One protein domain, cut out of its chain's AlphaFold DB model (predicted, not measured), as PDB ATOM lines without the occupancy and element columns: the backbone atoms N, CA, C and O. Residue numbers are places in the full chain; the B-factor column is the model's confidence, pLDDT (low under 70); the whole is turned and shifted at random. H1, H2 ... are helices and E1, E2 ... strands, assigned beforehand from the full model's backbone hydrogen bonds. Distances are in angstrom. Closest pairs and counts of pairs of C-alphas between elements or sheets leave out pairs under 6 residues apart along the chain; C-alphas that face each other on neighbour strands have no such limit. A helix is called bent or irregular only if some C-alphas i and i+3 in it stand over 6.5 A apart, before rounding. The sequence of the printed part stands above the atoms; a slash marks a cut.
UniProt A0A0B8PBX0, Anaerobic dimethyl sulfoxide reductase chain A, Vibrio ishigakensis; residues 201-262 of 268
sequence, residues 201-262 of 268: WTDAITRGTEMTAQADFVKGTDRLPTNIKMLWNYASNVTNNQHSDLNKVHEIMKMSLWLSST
ATOM      1  N   TRP A 201     216.410 229.308 335.555       93.50
ATOM      2  CA  TRP A 201     217.326 230.434 335.360       93.50
ATOM      3  C   TRP A 201     216.612 231.693 334.836       93.50
ATOM      4  O   TRP A 201     216.934 232.795 335.278       93.50
ATOM      5  N   THR A 202     215.603 231.542 333.966       94.12
ATOM      6  CA  THR A 202     214.794 232.662 333.443       94.12
ATOM      7  C   THR A 202     213.981 233.359 334.536       94.12
ATOM      8  O   THR A 202     213.881 234.590 334.564       94.12
ATOM      9  N   ASP A 203     213.447 232.586 335.479       94.94
ATOM     10  CA  ASP A 203     212.709 233.104 336.630       94.94
ATOM     11  C   ASP A 203     213.645 233.793 337.625       94.94
ATOM     12  O   ASP A 203     213.332 234.871 338.123       94.94
ATOM     13  N   ALA A 204     214.848 233.258 337.835       95.44
ATOM     14  CA  ALA A 204     215.835 233.879 338.718       95.44
ATOM     15  C   ALA A 204     216.300 235.265 338.233       95.44
ATOM     16  O   ALA A 204     216.674 236.115 339.045       95.44
ATOM     17  N   ILE A 205     216.246 235.529 336.925       94.12
ATOM     18  CA  ILE A 205     216.542 236.849 336.345       94.12
ATOM     19  C   ILE A 205     215.375 237.826 336.530       94.12
ATOM     20  O   ILE A 205     215.574 238.998 336.865       94.12
ATOM     21  N   THR A 206     214.151 237.360 336.296       94.25
ATOM     22  CA  THR A 206     212.963 238.225 336.244       94.25
ATOM     23  C   THR A 206     212.349 238.462 337.620       94.25
ATOM     24  O   THR A 206     212.018 239.599 337.947       94.25
ATOM     25  N   ARG A 207     212.290 237.421 338.453       95.62
ATOM     26  CA  ARG A 207     211.634 237.397 339.768       95.62
ATOM     27  C   ARG A 207     212.475 236.717 340.856       95.62
ATOM     28  O   ARG A 207     211.933 236.151 341.797       95.62
ATOM     29  N   GLY A 208     213.805 236.749 340.753       96.06
ATOM     30  CA  GLY A 208     214.695 236.071 341.706       96.06
ATOM     31  C   GLY A 208     214.390 236.380 343.178       96.06
ATOM     32  O   GLY A 208     214.286 235.460 343.978       96.06
ATOM     33  N   THR A 209     214.140 237.642 343.529       96.88
ATOM     34  CA  THR A 209     213.778 238.064 344.905       96.88
ATOM     35  C   THR A 209     212.440 237.515 345.427       96.88
ATOM     36  O   THR A 209     212.164 237.584 346.628       96.88
ATOM     37  N   GLU A 210     211.615 236.944 344.552       97.88
ATOM     38  CA  GLU A 210     210.379 236.239 344.902       97.88
ATOM     39  C   GLU A 210     210.608 234.729 345.055       97.88
ATOM     40  O   GLU A 210     209.793 234.059 345.683       97.88
ATOM     41  N   MET A 211     211.712 234.190 344.521       98.00
ATOM     42  CA  MET A 211     211.995 232.756 344.544       98.00
ATOM     43  C   MET A 211     212.404 232.275 345.933       98.00
ATOM     44  O   MET A 211     213.331 232.824 346.540       98.00
ATOM     45  N   THR A 212     211.772 231.199 346.403       97.88
ATOM     46  CA  THR A 212     211.984 230.649 347.754       97.88
ATOM     47  C   THR A 212     212.429 229.189 347.753       97.88
ATOM     48  O   THR A 212     212.284 228.470 346.762       97.88
ATOM     49  N   ALA A 213     212.943 228.723 348.892       96.69
ATOM     50  CA  ALA A 213     213.292 227.319 349.091       96.69
ATOM     51  C   ALA A 213     212.082 226.383 348.941       96.69
ATOM     52  O   ALA A 213     212.206 225.306 348.362       96.69
ATOM     53  N   GLN A 214     210.907 226.809 349.417       95.56
ATOM     54  CA  GLN A 214     209.694 225.992 349.406       95.56
ATOM     55  C   GLN A 214     209.002 225.963 348.037       95.56
ATOM     56  O   GLN A 214     208.595 224.894 347.594       95.56
ATOM     57  N   ALA A 215     208.850 227.116 347.376       95.38
ATOM     58  CA  ALA A 215     208.087 227.199 346.128       95.38
ATOM     59  C   ALA A 215     208.934 226.917 344.876       95.38
ATOM     60  O   ALA A 215     208.423 226.374 343.900       95.38
ATOM     61  N   ASP A 216     210.226 227.261 344.897       95.88
ATOM     62  CA  ASP A 216     211.091 227.242 343.707       95.88
ATOM     63  C   ASP A 216     212.330 226.353 343.876       95.88
ATOM     64  O   ASP A 216     213.213 226.339 343.015       95.88
ATOM     65  N   PHE A 217     212.411 225.612 344.986       95.25
ATOM     66  CA  PHE A 217     213.520 224.708 345.305       95.25
ATOM     67  C   PHE A 217     214.892 225.399 345.341       95.25
ATOM     68  O   PHE A 217     215.917 224.792 345.003       95.25
ATOM     69  N   VAL A 218     214.930 226.666 345.765       96.75
ATOM     70  CA  VAL A 218     216.189 227.353 346.076       96.75
ATOM     71  C   VAL A 218     216.895 226.608 347.213       96.75
ATOM     72  O   VAL A 218     216.291 226.269 348.227       96.75
ATOM     73  N   LYS A 219     218.190 226.332 347.053       96.25
ATOM     74  CA  LYS A 219     219.011 225.657 348.069       96.25
ATOM     75  C   LYS A 219     220.059 226.604 348.621       96.25
ATOM     76  O   LYS A 219     220.561 227.447 347.889       96.25
ATOM     77  N   GLY A 220     220.429 226.429 349.889       95.44
ATOM     78  CA  GLY A 220     221.479 227.211 350.553       95.44
ATOM     79  C   GLY A 220     221.052 228.609 351.020       95.44
ATOM     80  O   GLY A 220     221.883 229.335 351.556       95.44
ATOM     81  N   THR A 221     219.788 228.984 350.814       95.81
ATOM     82  CA  THR A 221     219.137 230.195 351.340       95.81
ATOM     83  C   THR A 221     217.619 230.011 351.263       95.81
ATOM     84  O   THR A 221     217.144 229.317 350.364       95.81
ATOM     85  N   ASP A 222     216.857 230.651 352.151       96.69
ATOM     86  CA  ASP A 222     215.384 230.600 352.124       96.69
ATOM     87  C   ASP A 222     214.795 231.328 350.910       96.69
ATOM     88  O   ASP A 222     213.694 231.016 350.453       96.69
ATOM     89  N   ARG A 223     215.531 232.313 350.389       96.75
ATOM     90  CA  ARG A 223     215.142 233.180 349.273       96.75
ATOM     91  C   ARG A 223     216.376 233.733 348.574       96.75
ATOM     92  O   ARG A 223     217.394 233.974 349.232       96.75
ATOM     93  N   LEU A 224     216.308 233.971 347.262       95.88
ATOM     94  CA  LEU A 224     217.407 234.666 346.587       95.88
ATOM     95  C   LEU A 224     217.444 236.143 347.017       95.88
ATOM     96  O   LEU A 224     216.424 236.829 346.960       95.88
ATOM     97  N   PRO A 225     218.614 236.672 347.405       93.25
ATOM     98  CA  PRO A 225     218.725 238.053 347.874       93.25
ATOM     99  C   PRO A 225     218.600 239.082 346.743       93.25
ATOM    100  O   PRO A 225     218.430 240.270 347.001       93.25
ATOM    101  N   THR A 226     218.727 238.652 345.487       93.69
ATOM    102  CA  THR A 226     218.667 239.519 344.312       93.69
ATOM    103  C   THR A 226     218.222 238.735 343.084       93.69
ATOM    104  O   THR A 226     218.349 237.510 343.027       93.69
ATOM    105  N   ASN A 227     217.745 239.459 342.078       94.44
ATOM    106  CA  ASN A 227     217.563 238.921 340.741       94.44
ATOM    107  C   ASN A 227     218.930 238.725 340.066       94.44
ATOM    108  O   ASN A 227     219.807 239.585 340.174       94.44
ATOM    109  N   ILE A 228     219.098 237.639 339.312       91.75
ATOM    110  CA  ILE A 228     220.317 237.395 338.530       91.75
ATOM    111  C   ILE A 228     220.437 238.458 337.430       91.75
ATOM    112  O   ILE A 228     219.497 238.694 336.676       91.75
ATOM    113  N   LYS A 229     221.607 239.103 337.338       89.19
ATOM    114  CA  LYS A 229     221.896 240.163 336.347       89.19
ATOM    115  C   LYS A 229     222.943 239.781 335.305       89.19
ATOM    116  O   LYS A 229     223.108 240.498 334.325       89.19
ATOM    117  N   MET A 230     223.639 238.672 335.526       88.75
ATOM    118  CA  MET A 230     224.658 238.141 334.633       88.75
ATOM    119  C   MET A 230     224.512 236.624 334.577       88.75
ATOM    120  O   MET A 230     224.510 235.958 335.613       88.75
ATOM    121  N   LEU A 231     224.432 236.089 333.364       88.38
ATOM    122  CA  LEU A 231     224.585 234.665 333.092       88.38
ATOM    123  C   LEU A 231     225.860 234.485 332.280       88.38
ATOM    124  O   LEU A 231     226.039 235.115 331.234       88.38
ATOM    125  N   TRP A 232     226.720 233.599 332.764       87.81
ATOM    126  CA  TRP A 232     227.811 233.071 331.971       87.81
ATOM    127  C   TRP A 232     227.414 231.697 331.445       87.81
ATOM    128  O   TRP A 232     227.203 230.761 332.215       87.81
ATOM    129  N   ASN A 233     227.283 231.602 330.124       87.50
ATOM    130  CA  ASN A 233     226.929 230.368 329.440       87.50
ATOM    131  C   ASN A 233     228.172 229.773 328.757       87.50
ATOM    132  O   ASN A 233     228.713 230.363 327.818       87.50
ATOM    133  N   TYR A 234     228.622 228.611 329.236       86.56
ATOM    134  CA  TYR A 234     229.801 227.898 328.742       86.56
ATOM    135  C   TYR A 234     229.436 226.462 328.358       86.56
ATOM    136  O   TYR A 234     228.767 225.772 329.126       86.56
ATOM    137  N   ALA A 235     229.866 226.026 327.167       86.25
ATOM    138  CA  ALA A 235     229.618 224.682 326.626       86.25
ATOM    139  C   ALA A 235     228.136 224.240 326.675       86.25
ATOM    140  O   ALA A 235     227.817 223.068 326.855       86.25
ATOM    141  N   SER A 236     227.218 225.196 326.528       84.88
ATOM    142  CA  SER A 236     225.785 224.991 326.710       84.88
ATOM    143  C   SER A 236     224.984 225.905 325.783       84.88
ATOM    144  O   SER A 236     225.486 226.929 325.312       84.88
ATOM    145  N   ASN A 237     223.736 225.527 325.498       88.06
ATOM    146  CA  ASN A 237     222.826 226.283 324.636       88.06
ATOM    147  C   ASN A 237     221.483 226.575 325.329       88.06
ATOM    148  O   ASN A 237     220.435 226.647 324.684       88.06
ATOM    149  N   VAL A 238     221.511 226.729 326.659       88.56
ATOM    150  CA  VAL A 238     220.338 227.030 327.508       88.56
ATOM    151  C   VAL A 238     219.626 228.330 327.151       88.56
ATOM    152  O   VAL A 238     218.438 228.454 327.418       88.56
ATOM    153  N   THR A 239     220.313 229.279 326.518       88.88
ATOM    154  CA  THR A 239     219.727 230.543 326.042       88.88
ATOM    155  C   THR A 239     219.051 230.423 324.674       88.88
ATOM    156  O   THR A 239     218.509 231.400 324.167       88.88
ATOM    157  N   ASN A 240     219.100 229.247 324.050       85.38
ATOM    158  CA  ASN A 240     218.460 228.968 322.773       85.38
ATOM    159  C   ASN A 240     217.785 227.588 322.858       85.38
ATOM    160  O   ASN A 240     216.988 227.366 323.764       85.38
ATOM    161  N   ASN A 241     218.119 226.631 321.987       85.44
ATOM    162  CA  ASN A 241     217.374 225.380 321.771       85.44
ATOM    163  C   ASN A 241     217.270 224.387 322.956       85.44
ATOM    164  O   ASN A 241     216.811 223.262 322.758       85.44
ATOM    165  N   GLN A 242     217.717 224.750 324.160       88.50
ATOM    166  CA  GLN A 242     217.606 223.929 325.371       88.50
ATOM    167  C   GLN A 242     216.629 224.498 326.414       88.50
ATOM    168  O   GLN A 242     216.442 223.868 327.454       88.50
ATOM    169  N   HIS A 243     215.983 225.636 326.148       91.44
ATOM    170  CA  HIS A 243     214.844 226.120 326.934       91.44
ATOM    171  C   HIS A 243     213.528 225.853 326.188       91.44
ATOM    172  O   HIS A 243     213.491 225.905 324.960       91.44
ATOM    173  N   SER A 244     212.442 225.562 326.911       91.06
ATOM    174  CA  SER A 244     211.152 225.206 326.289       91.06
ATOM    175  C   SER A 244     210.408 226.399 325.683       91.06
ATOM    176  O   SER A 244     209.547 226.208 324.832       91.06
ATOM    177  N   ASP A 245     210.722 227.616 326.126       93.25
ATOM    178  CA  ASP A 245     210.096 228.856 325.665       93.25
ATOM    179  C   ASP A 245     211.164 229.850 325.196       93.25
ATOM    180  O   ASP A 245     211.796 230.531 326.008       93.25
ATOM    181  N   LEU A 246     211.393 229.894 323.880       92.62
ATOM    182  CA  LEU A 246     212.398 230.764 323.261       92.62
ATOM    183  C   LEU A 246     211.942 232.217 323.159       92.62
ATOM    184  O   LEU A 246     212.784 233.112 323.166       92.62
ATOM    185  N   ASN A 247     210.634 232.464 323.094       92.75
ATOM    186  CA  ASN A 247     210.102 233.822 323.019       92.75
ATOM    187  C   ASN A 247     210.296 234.528 324.363       92.75
ATOM    188  O   ASN A 247     210.821 235.641 324.401       92.75
ATOM    189  N   LYS A 248     209.983 233.845 325.476       91.69
ATOM    190  CA  LYS A 248     210.295 234.341 326.827       91.69
ATOM    191  C   LYS A 248     211.789 234.608 326.986       91.69
ATOM    192  O   LYS A 248     212.176 235.664 327.485       91.69
ATOM    193  N   VAL A 249     212.633 233.668 326.555       92.19
ATOM    194  CA  VAL A 249     214.091 233.838 326.625       92.19
ATOM    195  C   VAL A 249     214.540 235.046 325.804       92.19
ATOM    196  O   VAL A 249     215.307 235.857 326.312       92.19
ATOM    197  N   HIS A 250     214.032 235.222 324.584       90.75
ATOM    198  CA  HIS A 250     214.364 236.364 323.735       90.75
ATOM    199  C   HIS A 250     214.073 237.709 324.416       90.75
ATOM    200  O   HIS A 250     214.933 238.591 324.404       90.75
ATOM    201  N   GLU A 251     212.911 237.856 325.060       91.25
ATOM    202  CA  GLU A 251     212.568 239.086 325.784       91.25
ATOM    203  C   GLU A 251     213.479 239.328 326.990       91.25
ATOM    204  O   GLU A 251     214.013 240.425 327.154       91.25
ATOM    205  N   ILE A 252     213.751 238.292 327.790       90.31
ATOM    206  CA  ILE A 252     214.672 238.391 328.933       90.31
ATOM    207  C   ILE A 252     216.066 238.823 328.470       90.31
ATOM    208  O   ILE A 252     216.702 239.676 329.097       90.31
ATOM    209  N   MET A 253     216.530 238.278 327.344       84.31
ATOM    210  CA  MET A 253     217.856 238.562 326.806       84.31
ATOM    211  C   MET A 253     218.010 240.016 326.324       84.31
ATOM    212  O   MET A 253     219.130 240.520 326.287       84.31
ATOM    213  N   LYS A 254     216.924 240.751 326.049       83.25
ATOM    214  CA  LYS A 254     216.997 242.198 325.753       83.25
ATOM    215  C   LYS A 254     217.284 243.062 326.986       83.25
ATOM    216  O   LYS A 254     217.715 244.201 326.840       83.25
ATOM    217  N   MET A 255     217.024 242.550 328.191       73.81
ATOM    218  CA  MET A 255     216.954 243.358 329.417       73.81
ATOM    219  C   MET A 255     218.224 243.323 330.285       73.81
ATOM    220  O   MET A 255     218.311 244.088 331.245       73.81
ATOM    221  N   SER A 256     219.190 242.438 330.007       65.25
ATOM    222  CA  SER A 256     220.372 242.230 330.871       65.25
ATOM    223  C   SER A 256     221.682 242.121 330.081       65.25
ATOM    224  O   SER A 256     221.680 242.092 328.852       65.25
ATOM    225  N   LEU A 257     222.815 242.080 330.790       68.50
ATOM    226  CA  LEU A 257     224.146 241.889 330.210       68.50
ATOM    227  C   LEU A 257     224.489 240.389 330.150       68.50
ATOM    228  O   LEU A 257     224.373 239.686 331.155       68.50
ATOM    229  N   TRP A 258     224.959 239.909 328.995       67.94
ATOM    230  CA  TRP A 258     225.196 238.481 328.744       67.94
ATOM    231  C   TRP A 258     226.600 238.210 328.220       67.94
ATOM    232  O   TRP A 258     227.072 238.888 327.308       67.94
ATOM    233  N   LEU A 259     227.232 237.158 328.743       63.50
ATOM    234  CA  LEU A 259     228.476 236.612 328.209       63.50
ATOM    235  C   LEU A 259     228.242 235.143 327.850       63.50
ATOM    236  O   LEU A 259     228.073 234.286 328.719       63.50
ATOM    237  N   SER A 260     228.213 234.858 326.550       63.66
ATOM    238  CA  SER A 260     228.098 233.501 326.017       63.66
ATOM    239  C   SER A 260     229.368 233.150 325.261       63.66
ATOM    240  O   SER A 260     229.764 233.864 324.342       63.66
ATOM    241  N   SER A 261     229.993 232.038 325.634       60.59
ATOM    242  CA  SER A 261     231.129 231.464 324.916       60.59
ATOM    243  C   SER A 261     230.750 230.055 324.473       60.59
ATOM    244  O   SER A 261     230.834 229.097 325.245       60.59
ATOM    245  N   THR A 262     230.301 229.936 323.229       56.72
ATOM    246  CA  THR A 262     230.018 228.658 322.569       56.72
ATOM    247  C   THR A 262     231.190 228.298 321.668       56.72
ATOM    248  O   THR A 262     231.483 229.017 320.715       56.72
TER     249      THR A 262
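What this domain is: This is residues 201 to 262 of the 268 residues of the protein "Anaerobic dimethyl sulfoxide reductase chain A" of Vibrio ishigakensis (UniProt A0A0B8PBX0). A ribbon of two parallel strands, E1 and E2, makes one end of an only just elongated domain, and the short helix H2 with the loop that follows it makes the other end. H1 lies between these ends, nearest the middle, H3 packs at a steep angle on H1, and the loop of residues 217 to 229 leads back from H2 to the ribbon. There are 62 residues printed, with three named helices and two named strands in the order H1, H2, E1, H3, E2; the sheet's order is E1, E2, parallel, and the class is mixed, helices and strands. The whole is only just compact, close to loose, with a radius of gyration of the C-alphas of 12.3 A and spans of 33 by 21 by 19 A.

Where its parts are: E1 is residues 230 to 234, 12.9 A from first to last C-alpha, with C-alpha 230 at (224.658, 238.141, 334.633). E2 is residues 257 to 261, 13.6 A long, and ends with C-alpha 261 at (231.129, 231.464, 324.916). H3, residues 246 to 254, is 12.6 A long. H1, residues 201 to 210, is 13.2 A long and begins with C-alpha 201 at (217.326, 230.434, 335.360); it is irregular, with C-alphas 206 and 209 8.7 A apart. H2, residues 213 to 216, is 5.8 A long.

How they stand to each other: E1 and E2 are parallel neighbours, with 8 degrees between their directions. The C-alphas of Asn 233 and Ser 260, which face each other, are 4.8 A apart. N 261 and O 233 are within hydrogen-bond range at 3.0 A, and so are N 233 and O 259 at 3.1 A. E1, H3 and E2 form a strand-helix-strand unit, two parallel neighbour strands with a helix between them along the chain, and its crossover is right-handed. H3 and H1 touch, the closest C-alphas being those of Val 249 and Thr 202 at 7.0 A. Their lines stand at a steep tilt of 67 degrees, and they run the same way. H1 and E1 are only just apart, with 8.4 A between their closest C-alphas. H2 touches no helix; it is apart from H1, H3 and E2. In H3 every O i to N i+4 pair is within hydrogen-bond range, in H1 4 of 6 are, and H2 is too short for such a pair.

The domain as a whole: The C-alphas of Gln 214 and Thr 262, the two farthest apart, are 33.8 A apart. The printed part has no cut. The links H2 to E1, 13 residues, and E1 to H3, 11 residues, are long; H1 to H2 and H3 to E2 are tight. The mean pLDDT of the printed part is 88.8, and residues 256 to 262 are under 70.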